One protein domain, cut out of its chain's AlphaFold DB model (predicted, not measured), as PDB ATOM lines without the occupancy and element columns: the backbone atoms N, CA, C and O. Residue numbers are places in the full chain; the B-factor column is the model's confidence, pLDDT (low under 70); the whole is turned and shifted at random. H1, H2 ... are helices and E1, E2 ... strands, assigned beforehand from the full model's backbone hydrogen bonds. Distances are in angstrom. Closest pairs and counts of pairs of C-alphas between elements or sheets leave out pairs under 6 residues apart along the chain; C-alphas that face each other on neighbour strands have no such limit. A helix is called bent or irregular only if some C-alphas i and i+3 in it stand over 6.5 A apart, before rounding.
ATOM      1  N   THR A 187     262.867 276.906 251.597       95.69
ATOM      2  CA  THR A 187     261.471 276.547 251.887       95.69
ATOM      3  C   THR A 187     260.591 277.784 251.811       95.69
ATOM      4  O   THR A 187     260.855 278.790 252.469       95.69
ATOM      5  N   LEU A 188     259.530 277.725 251.005       96.00
ATOM      6  CA  LEU A 188     258.575 278.816 250.834       96.00
ATOM      7  C   LEU A 188     257.843 279.085 252.161       96.00
ATOM      8  O   LEU A 188     257.071 278.252 252.632       96.00
ATOM      9  N   GLY A 189     258.082 280.247 252.771       95.00
ATOM     10  CA  GLY A 189     257.580 280.590 254.106       95.00
ATOM     11  C   GLY A 189     256.171 281.183 254.146       95.00
ATOM     12  O   GLY A 189     255.583 281.279 255.219       95.00
ATOM     13  N   ASP A 190     255.616 281.570 252.995       92.50
ATOM     14  CA  ASP A 190     254.263 282.116 252.852       92.50
ATOM     15  C   ASP A 190     253.565 281.483 251.645       92.50
ATOM     16  O   ASP A 190     254.174 281.334 250.589       92.50
ATOM     17  N   GLY A 191     252.271 281.172 251.755       91.00
ATOM     18  CA  GLY A 191     251.497 280.736 250.594       91.00
ATOM     19  C   GLY A 191     251.329 281.876 249.584       91.00
ATOM     20  O   GLY A 191     250.761 282.915 249.930       91.00
ATOM     21  N   VAL A 192     251.793 281.689 248.344       91.06
ATOM     22  CA  VAL A 192     251.708 282.694 247.269       91.06
ATOM     23  C   VAL A 192     250.794 282.221 246.144       91.06
ATOM     24  O   VAL A 192     250.968 281.142 245.581       91.06
ATOM     25  N   GLY A 193     249.813 283.056 245.803       89.56
ATOM     26  CA  GLY A 193     249.075 282.952 244.551       89.56
ATOM     27  C   GLY A 193     249.787 283.718 243.441       89.56
ATOM     28  O   GLY A 193     250.155 284.878 243.622       89.56
ATOM     29  N   ILE A 194     249.942 283.084 242.285       85.81
ATOM     30  CA  ILE A 194     250.348 283.715 241.028       85.81
ATOM     31  C   ILE A 194     249.071 283.868 240.199       85.81
ATOM     32  O   ILE A 194     248.454 282.868 239.824       85.81
ATOM     33  N   ALA A 195     248.632 285.109 239.983       82.31
ATOM     34  CA  ALA A 195     247.406 285.406 239.247       82.31
ATOM     35  C   ALA A 195     247.498 284.950 237.780       82.31
ATOM     36  O   ALA A 195     248.555 285.046 237.156       82.31
ATOM     37  N   ASP A 196     246.379 284.488 237.214       82.00
ATOM     38  CA  ASP A 196     246.298 284.223 235.777       82.00
ATOM     39  C   ASP A 196     246.341 285.558 235.015       82.00
ATOM     40  O   ASP A 196     245.351 286.288 234.954       82.00
ATOM     41  N   PHE A 197     247.493 285.877 234.423       75.75
ATOM     42  CA  PHE A 197     247.696 287.104 233.648       75.75
ATOM     43  C   PHE A 197     246.773 287.193 232.420       75.75
ATOM     44  O   PHE A 197     246.473 288.291 231.954       75.75
ATOM     45  N   ALA A 198     246.272 286.060 231.911       80.31
ATOM     46  CA  ALA A 198     245.283 286.054 230.842       80.31
ATOM     47  C   ALA A 198     243.858 286.324 231.359       80.31
ATOM     48  O   ALA A 198     242.992 286.666 230.554       80.31
ATOM     49  N   LEU A 199     243.579 286.211 232.665       80.56
ATOM     50  CA  LEU A 199     242.223 286.350 233.213       80.56
ATOM     51  C   LEU A 199     241.669 287.769 233.082       80.56
ATOM     52  O   LEU A 199     240.488 287.922 232.782       80.56
ATOM     53  N   GLU A 200     242.499 288.802 233.243       77.62
ATOM     54  CA  GLU A 200     242.070 290.195 233.053       77.62
ATOM     55  C   GLU A 200     241.703 290.461 231.581       77.62
ATOM     56  O   GLU A 200     240.633 291.000 231.295       77.62
ATOM     57  N   ALA A 201     242.510 289.964 230.637       79.25
ATOM     58  CA  ALA A 201     242.212 290.032 229.204       79.25
ATOM     59  C   ALA A 201     240.974 289.196 228.813       79.25
ATOM     60  O   ALA A 201     240.145 289.653 228.025       79.25
ATOM     61  N   ARG A 202     240.800 287.998 229.392       80.00
ATOM     62  CA  ARG A 202     239.618 287.132 229.209       80.00
ATOM     63  C   ARG A 202     238.347 287.799 229.748       80.00
ATOM     64  O   ARG A 202     237.326 287.798 229.062       80.00
ATOM     65  N   ALA A 203     238.406 288.404 230.935       76.88
ATOM     66  CA  ALA A 203     237.289 289.131 231.540       76.88
ATOM     67  C   ALA A 203     236.932 290.400 230.746       76.88
ATOM     68  O   ALA A 203     235.751 290.676 230.528       76.88
ATOM     69  N   PHE A 204     237.932 291.133 230.243       79.69
ATOM     70  CA  PHE A 204     237.717 292.265 229.342       79.69
ATOM     71  C   PHE A 204     237.086 291.828 228.010       79.69
ATOM     72  O   PHE A 204     236.091 292.408 227.582       79.69
ATOM     73  N   ALA A 205     237.579 290.755 227.387       80.19
ATOM     74  CA  ALA A 205     236.980 290.208 226.171       80.19
ATOM     75  C   ALA A 205     235.515 289.783 226.392       80.19
ATOM     76  O   ALA A 205     234.653 290.106 225.572       80.19
ATOM     77  N   LEU A 206     235.198 289.138 227.524       77.12
ATOM     78  CA  LEU A 206     233.813 288.819 227.888       77.12
ATOM     79  C   LEU A 206     232.954 290.077 228.096       77.12
ATOM     80  O   LEU A 206     231.803 290.088 227.653       77.12
ATOM     81  N   SER A 207     233.475 291.136 228.725       75.19
ATOM     82  CA  SER A 207     232.713 292.377 228.949       75.19
ATOM     83  C   SER A 207     232.435 293.138 227.642       75.19
ATOM     84  O   SER A 207     231.334 293.655 227.445       75.19
ATOM     85  N   VAL A 208     233.369 293.112 226.686       79.12
ATOM     86  CA  VAL A 208     233.165 293.646 225.329       79.12
ATOM     87  C   VAL A 208     232.139 292.812 224.550       79.12
ATOM     88  O   VAL A 208     231.218 293.375 223.955       79.12
ATOM     89  N   VAL A 209     232.234 291.476 224.584       76.62
ATOM     90  CA  VAL A 209     231.296 290.576 223.879       76.62
ATOM     91  C   VAL A 209     229.875 290.674 224.446       76.62
ATOM     92  O   VAL A 209     228.921 290.769 223.671       76.62
ATOM     93  N   THR A 210     229.716 290.710 225.772       70.00
ATOM     94  CA  THR A 210     228.415 290.922 226.442       70.00
ATOM     95  C   THR A 210     227.843 292.313 226.169       70.00
ATOM     96  O   THR A 210     226.642 292.436 225.919       70.00
ATOM     97  N   GLY A 211     228.692 293.347 226.135       72.12
ATOM     98  CA  GLY A 211     228.314 294.701 225.730       72.12
ATOM     99  C   GLY A 211     227.763 294.767 224.302       72.12
ATOM    100  O   GLY A 211     226.738 295.411 224.072       72.12
ATOM    101  N   TYR A 212     228.383 294.048 223.360       70.88
ATOM    102  CA  TYR A 212     227.936 293.982 221.963       70.88
ATOM    103  C   TYR A 212     226.646 293.165 221.758       70.88
ATOM    104  O   TYR A 212     225.846 293.501 220.887       70.88
ATOM    105  N   ALA A 227     233.922 284.956 236.139       75.25
ATOM    106  CA  ALA A 227     235.317 285.282 235.828       75.25
ATOM    107  C   ALA A 227     235.851 286.431 236.704       75.25
ATOM    108  O   ALA A 227     236.963 286.348 237.228       75.25
ATOM    109  N   LEU A 228     235.040 287.473 236.926       79.56
ATOM    110  CA  LEU A 228     235.376 288.592 237.806       79.56
ATOM    111  C   LEU A 228     235.474 288.156 239.277       79.56
ATOM    112  O   LEU A 228     236.408 288.557 239.970       79.56
ATOM    113  N   ALA A 229     234.566 287.302 239.757       81.12
ATOM    114  CA  ALA A 229     234.642 286.732 241.102       81.12
ATOM    115  C   ALA A 229     235.904 285.869 241.285       81.12
ATOM    116  O   ALA A 229     236.597 286.000 242.295       81.12
ATOM    117  N   THR A 230     236.255 285.046 240.291       80.38
ATOM    118  CA  THR A 230     237.501 284.269 240.278       80.38
ATOM    119  C   THR A 230     238.726 285.184 240.315       80.38
ATOM    120  O   THR A 230     239.591 284.982 241.166       80.38
ATOM    121  N   PHE A 231     238.778 286.231 239.485       82.50
ATOM    122  CA  PHE A 231     239.855 287.230 239.492       82.50
ATOM    123  C   PHE A 231     239.997 287.914 240.859       82.50
ATOM    124  O   PHE A 231     241.091 287.973 241.415       82.50
ATOM    125  N   LEU A 232     238.887 288.352 241.460       82.12
ATOM    126  CA  LEU A 232     238.870 288.961 242.795       82.12
ATOM    127  C   LEU A 232     239.266 287.987 243.919       82.12
ATOM    128  O   LEU A 232     239.712 288.438 244.973       82.12
ATOM    129  N   CYS A 233     239.128 286.674 243.723       82.00
ATOM    130  CA  CYS A 233     239.681 285.676 244.637       82.00
ATOM    131  C   CYS A 233     241.189 285.483 244.439       82.00
ATOM    132  O   CYS A 233     241.926 285.587 245.418       82.00
ATOM    133  N   GLN A 234     241.663 285.296 243.201       85.62
ATOM    134  CA  GLN A 234     243.100 285.184 242.891       85.62
ATOM    135  C   GLN A 234     243.885 286.416 243.378       85.62
ATOM    136  O   GLN A 234     244.962 286.294 243.954       85.62
ATOM    137  N   LYS A 235     243.304 287.611 243.236       82.69
ATOM    138  CA  LYS A 235     243.903 288.890 243.647       82.69
ATOM    139  C   LYS A 235     244.027 289.082 245.168       82.69
ATOM    140  O   LYS A 235     244.764 289.952 245.620       82.69
ATOM    141  N   LYS A 236     243.340 288.272 245.988       86.25
ATOM    142  CA  LYS A 236     243.522 288.259 247.458       86.25
ATOM    143  C   LYS A 236     244.753 287.457 247.876       86.25
ATOM    144  O   LYS A 236     245.398 287.802 248.869       86.25
ATOM    145  N   THR A 237     245.060 286.391 247.139       86.00
ATOM    146  CA  THR A 237     246.220 285.508 247.336       86.00
ATOM    147  C   THR A 237     247.454 285.949 246.546       86.00
ATOM    148  O   THR A 237     248.557 285.520 246.877       86.00
ATOM    149  N   GLU A 238     247.290 286.836 245.563       85.88
ATOM    150  CA  GLU A 238     248.375 287.477 244.813       85.88
ATOM    151  C   GLU A 238     249.383 288.172 245.744       85.88
ATOM    152  O   GLU A 238     249.017 288.954 246.632       85.88
ATOM    153  N   ARG A 239     250.677 287.881 245.562       87.44
ATOM    154  CA  ARG A 239     251.770 288.525 246.301       87.44
ATOM    155  C   ARG A 239     252.964 288.777 245.386       87.44
ATOM    156  O   ARG A 239     253.643 287.844 244.979       87.44
ATOM    157  N   ASN A 240     253.320 290.047 245.200       88.50
ATOM    158  CA  ASN A 240     254.543 290.448 244.486       88.50
ATOM    159  C   ASN A 240     255.835 290.128 245.274       88.50
ATOM    160  O   ASN A 240     256.928 290.471 244.834       88.50
ATOM    161  N   SER A 241     255.722 289.544 246.472       92.81
ATOM    162  CA  SER A 241     256.857 289.075 247.267       92.81
ATOM    163  C   SER A 241     256.443 288.020 248.290       92.81
ATOM    164  O   SER A 241     255.358 288.119 248.864       92.81
ATOM    165  N   PHE A 242     257.326 287.063 248.561       94.50
ATOM    166  CA  PHE A 242     257.140 285.987 249.538       94.50
ATOM    167  C   PHE A 242     258.431 285.744 250.329       94.50
ATOM    168  O   PHE A 242     259.511 286.166 249.906       94.50
ATOM    169  N   ARG A 243     258.333 285.095 251.495       96.31
ATOM    170  CA  ARG A 243     259.511 284.668 252.262       96.31
ATOM    171  C   ARG A 243     260.042 283.324 251.763       96.31
ATOM    172  O   ARG A 243     259.258 282.436 251.438       96.31
ATOM    173  N   VAL A 244     261.360 283.165 251.766       95.94
ATOM    174  CA  VAL A 244     262.063 281.896 251.530       95.94
ATOM    175  C   VAL A 244     263.009 281.666 252.707       95.94
ATOM    176  O   VAL A 244     263.837 282.522 253.010       95.94
ATOM    177  N   PHE A 245     262.874 280.549 253.413       94.94
ATOM    178  CA  PHE A 245     263.864 280.112 254.400       94.94
ATOM    179  C   PHE A 245     265.089 279.533 253.676       94.94
ATOM    180  O   PHE A 245     264.936 279.003 252.578       94.94
ATOM    181  N   ASN A 246     266.281 279.676 254.260       92.00
ATOM    182  CA  ASN A 246     267.588 279.376 253.645       92.00
ATOM    183  C   ASN A 246     267.900 280.234 252.394       92.00
ATOM    184  O   ASN A 246     268.685 279.861 251.525       92.00
ATOM    185  N   HIS A 247     267.286 281.420 252.285       91.44
ATOM    186  CA  HIS A 247     267.527 282.400 251.209       91.44
ATOM    187  C   HIS A 247     268.976 282.913 251.127       91.44
ATOM    188  O   HIS A 247     269.335 283.660 250.218       91.44
ATOM    189  N   ASP A 248     269.765 282.660 252.160       89.56
ATOM    190  CA  ASP A 248     271.142 283.086 252.321       89.56
ATOM    191  C   ASP A 248     272.113 282.273 251.473       89.56
ATOM    192  O   ASP A 248     273.078 282.858 250.985       89.56
ATOM    193  N   GLN A 249     271.748 281.030 251.151       86.69
ATOM    194  CA  GLN A 249     272.400 280.212 250.128       86.69
ATOM    195  C   GLN A 249     272.194 280.741 248.694       86.69
ATOM    196  O   GLN A 249     272.918 280.342 247.789       86.69
ATOM    197  N   PHE A 250     271.204 281.610 248.442       88.94
ATOM    198  CA  PHE A 250     270.842 282.027 247.080       88.94
ATOM    199  C   PHE A 250     271.619 283.272 246.601       88.94
ATOM    200  O   PHE A 250     271.839 284.208 247.385       88.94
ATOM    201  N   PRO A 251     271.955 283.368 245.294       88.12
ATOM    202  CA  PRO A 251     272.677 284.512 244.746       88.12
ATOM    203  C   PRO A 251     271.902 285.824 244.912       88.12
ATOM    204  O   PRO A 251     270.681 285.890 244.749       88.12
ATOM    205  N   ARG A 252     272.622 286.911 245.207       91.44
ATOM    206  CA  ARG A 252     272.030 288.247 245.358       91.44
ATOM    207  C   ARG A 252     272.046 288.977 244.019       91.44
ATOM    208  O   ARG A 252     273.065 289.509 243.597       91.44
ATOM    209  N   GLY A 253     270.893 289.004 243.365       90.75
ATOM    210  CA  GLY A 253     270.696 289.614 242.057       90.75
ATOM    211  C   GLY A 253     269.327 289.240 241.502       90.75
ATOM    212  O   GLY A 253     268.465 288.781 242.251       90.75
ATOM    213  N   THR A 254     269.140 289.424 240.196       92.50
ATOM    214  CA  THR A 254     267.988 288.841 239.492       92.50
ATOM    215  C   THR A 254     268.262 287.364 239.237       92.50
ATOM    216  O   THR A 254     269.284 287.039 238.638       92.50
ATOM    217  N   ILE A 255     267.375 286.491 239.706       93.12
ATOM    218  CA  ILE A 255     267.453 285.034 239.571       93.12
ATOM    219  C   ILE A 255     266.065 284.460 239.278       93.12
ATOM    220  O   ILE A 255     265.052 285.035 239.683       93.12
ATOM    221  N   ASP A 256     266.027 283.297 238.635       92.31
ATOM    222  CA  ASP A 256     264.802 282.524 238.438       92.31
ATOM    223  C   ASP A 256     264.685 281.425 239.501       92.31
ATOM    224  O   ASP A 256     265.603 280.619 239.673       92.31
ATOM    225  N   LEU A 257     263.545 281.356 240.193       91.62
ATOM    226  CA  LEU A 257     263.251 280.315 241.185       91.62
ATOM    227  C   LEU A 257     262.227 279.299 240.657       91.62
ATOM    228  O   LEU A 257     261.118 279.683 240.283       91.62
ATOM    229  N   LYS A 258     262.565 277.999 240.674       89.00
ATOM    230  CA  LYS A 258     261.620 276.887 240.463       89.00
ATOM    231  C   LYS A 258     260.920 276.600 241.792       89.00
ATOM    232  O   LYS A 258     261.576 276.336 242.800       89.00
ATOM    233  N   ILE A 259     259.588 276.637 241.797       89.94
ATOM    234  CA  ILE A 259     258.754 276.244 242.940       89.94
ATOM    235  C   ILE A 259     257.649 275.319 242.420       89.94
ATOM    236  O   ILE A 259     256.684 275.753 241.784       89.94
ATOM    237  N   GLY A 260     257.812 274.014 242.643       86.06
ATOM    238  CA  GLY A 260     256.992 272.997 241.981       86.06
ATOM    239  C   GLY A 260     257.127 273.086 240.455       86.06
ATOM    240  O   GLY A 260     258.218 272.905 239.918       86.06
ATOM    241  N   LYS A 261     256.021 273.385 239.759       82.06
ATOM    242  CA  LYS A 261     255.983 273.561 238.292       82.06
ATOM    243  C   LYS A 261     256.054 275.023 237.823       82.06
ATOM    244  O   LYS A 261     256.029 275.263 236.621       82.06
ATOM    245  N   ALA A 262     256.126 275.994 238.736       83.56
ATOM    246  CA  ALA A 262     256.298 277.406 238.391       83.56
ATOM    247  C   ALA A 262     257.786 277.786 238.352       83.56
ATOM    248  O   ALA A 262     258.557 277.328 239.195       83.56
ATOM    249  N   VAL A 263     258.162 278.658 237.413       88.75
ATOM    250  CA  VAL A 263     259.464 279.342 237.359       88.75
ATOM    251  C   VAL A 263     259.213 280.845 237.474       88.75
ATOM    252  O   VAL A 263     258.297 281.362 236.835       88.75
ATOM    253  N   LEU A 264     259.970 281.521 238.338       90.56
ATOM    254  CA  LEU A 264     259.668 282.872 238.809       90.56
ATOM    255  C   LEU A 264     260.920 283.758 238.838       90.56
ATOM    256  O   LEU A 264     261.750 283.610 239.734       90.56
ATOM    257  N   GLU A 265     261.015 284.707 237.906       92.88
ATOM    258  CA  GLU A 265     262.058 285.742 237.916       92.88
ATOM    259  C   GLU A 265     261.843 286.719 239.083       92.88
ATOM    260  O   GLU A 265     260.730 287.201 239.325       92.88
ATOM    261  N   GLY A 266     262.913 287.068 239.793       93.88
ATOM    262  CA  GLY A 266     262.874 288.055 240.866       93.88
ATOM    263  C   GLY A 266     264.216 288.252 241.559       93.88
ATOM    264  O   GLY A 266     265.249 287.817 241.062       93.88
ATOM    265  N   HIS A 267     264.217 288.923 242.711       95.00
ATOM    266  CA  HIS A 267     265.429 289.176 243.496       95.00
ATOM    267  C   HIS A 267     265.171 289.181 245.008       95.00
ATOM    268  O   HIS A 267     264.091 289.546 245.473       95.00
ATOM    269  N   PHE A 268     266.186 288.834 245.804       95.44
ATOM    270  CA  PHE A 268     266.132 288.969 247.264       95.44
ATOM    271  C   PHE A 268     266.398 290.408 247.724       95.44
ATOM    272  O   PHE A 268     267.331 291.065 247.261       95.44
ATOM    273  N   VAL A 269     265.600 290.905 248.676       92.69
ATOM    274  CA  VAL A 269     265.723 292.281 249.188       92.69
ATOM    275  C   VAL A 269     266.878 292.382 250.185       92.69
ATOM    276  O   VAL A 269     266.720 292.116 251.381       92.69
ATOM    277  N   GLY A 270     268.051 292.783 249.691       89.31
ATOM    278  CA  GLY A 270     269.261 292.937 250.499       89.31
ATOM    279  C   GLY A 270     269.649 291.621 251.178       89.31
ATOM    280  O   GLY A 270     269.707 290.584 250.522       89.31
ATOM    281  N   LYS A 271     269.868 291.652 252.500       87.88
ATOM    282  CA  LYS A 271     270.100 290.453 253.327       87.88
ATOM    283  C   LYS A 271     268.816 289.791 253.863       87.88
ATOM    284  O   LYS A 271     268.926 288.830 254.610       87.88
ATOM    285  N   THR A 272     267.613 290.264 253.524       92.81
ATOM    286  CA  THR A 272     266.364 289.689 254.072       92.81
ATOM    287  C   THR A 272     265.944 288.396 253.368       92.81
ATOM    288  O   THR A 272     266.372 288.120 252.247       92.81
ATOM    289  N   ASN A 273     265.030 287.658 254.005       93.75
ATOM    290  CA  ASN A 273     264.415 286.440 253.474       93.75
ATOM    291  C   ASN A 273     263.315 286.670 252.431       93.75
ATOM    292  O   ASN A 273     262.610 285.732 252.059       93.75
ATOM    293  N   ARG A 274     263.133 287.910 251.972       95.75
ATOM    294  CA  ARG A 274     262.033 288.303 251.095       95.75
ATOM    295  C   ARG A 274     262.479 288.318 249.639       95.75
ATOM    296  O   ARG A 274     263.286 289.163 249.253       95.75
ATOM    297  N   PHE A 275     261.906 287.430 248.837       95.38
ATOM    298  CA  PHE A 275     262.012 287.466 247.382       95.38
ATOM    299  C   PHE A 275     260.949 288.418 246.826       95.38
ATOM    300  O   PHE A 275     259.779 288.299 247.193       95.38
ATOM    301  N   ILE A 276     261.329 289.373 245.976       94.31
ATOM    302  CA  ILE A 276     260.414 290.198 245.174       94.31
ATOM    303  C   ILE A 276     260.359 289.611 243.769       94.31
ATOM    304  O   ILE A 276     261.394 289.468 243.124       94.31
ATOM    305  N   LEU A 277     259.151 289.336 243.281       92.12
ATOM    306  CA  LEU A 277     258.927 288.960 241.889       92.12
ATOM    307  C   LEU A 277     259.217 290.146 240.968       92.12
ATOM    308  O   LEU A 277     258.697 291.248 241.175       92.12
ATOM    309  N   HIS A 278     259.974 289.905 239.901       89.19
ATOM    310  CA  HIS A 278     259.967 290.810 238.763       89.19
ATOM    311  C   HIS A 278     258.574 290.803 238.129       89.19
ATOM    312  O   HIS A 278     257.888 289.783 238.049       89.19
TER     313      HIS A 278
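What this domain is: This is residues 187 to 212 and 227 to 278 of the 992 residues of an uncharacterized protein of marine sediment metagenome (UniProt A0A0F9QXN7). A small head, one four-stranded sheet curled like part of a barrel, has an arm of two helices, H1 and H2, reaching away from it, partly side by side and running opposite ways. Residues 187 to 188 pair with E2 of the head, and the short strand E1 follows between head and arm; the arm makes the length. The printed part has 78 residues, with two named helices and five named strands in the order E1, H1, H2, E2, E3, E4, E5, and its class is mixed, helices and strands. The sheet, in the order E2, E5, E4, E3, is antiparallel throughout. The whole is loose, with a radius of gyration of the C-alphas of 16.0 A and spans of 54 by 22 by 20 A.

Where its parts are: E1 is residues 192 to 194, 6.5 A long, beginning at C-alpha 192 (251.708, 282.694, 247.269). H1, residues 197 to 212, is 24.0 A long and ends at C-alpha 212 (227.936, 293.982, 221.963); it is neither bent nor irregular, but only just: C-alphas 197 and 200 are 6.4 A apart. H2 is residues 227 to 237, 15.9 A. E2 is residues 241 to 245, 13.4 A; E3 is 254 to 259, 16.0 A; E4 is 262 to 268, 17.6 A. E5, residues 274 to 277, 9.7 A, ends at C-alpha 277 (258.927, 288.960, 241.889).

How they stand to each other: The sheet is strongly twisted, with E2 and E3 as edge strands. E3, E4 and E5 form a meander, each strand the antiparallel neighbour of the one before; with E2, the antiparallel neighbour of E5, they form a Greek key. In the hairpin of E3 and E4, N 257 and O 264 are 2.9 A apart, within hydrogen-bond range. In the hairpin of E4 and E5, N 276 and O 267 are 2.8 A apart, and between E2 and E5, N 275 and O 242 are 2.9 A apart, both within that range. E1 pairs with no named strand; the closest C-alphas of E1 and H2, those of Gly 193 and Thr 237, are 4.7 A apart. H1 touches H2 with residues 199 to 203 alone, at a shallow tilt of 25 degrees, opposite ways; their closest C-alphas, of Ala 203 and Ala 227, are 6.1 A apart. Neither helix is on the sheet. Of the O i to N i+4 pairs, 11 of 12 in H1 and 5 of 7 in H2 are within hydrogen-bond range.

The domain as a whole: The two C-alphas farthest apart, of Tyr 212 and Gln 249, are 54.4 A apart. Residues 213 to 226 are not printed, and C-alphas 212 and 227 are 18.0 A apart across this cut. Of the links that are printed whole, none is long. The mean pLDDT of the printed part is 86.8, and no printed residue is under 70.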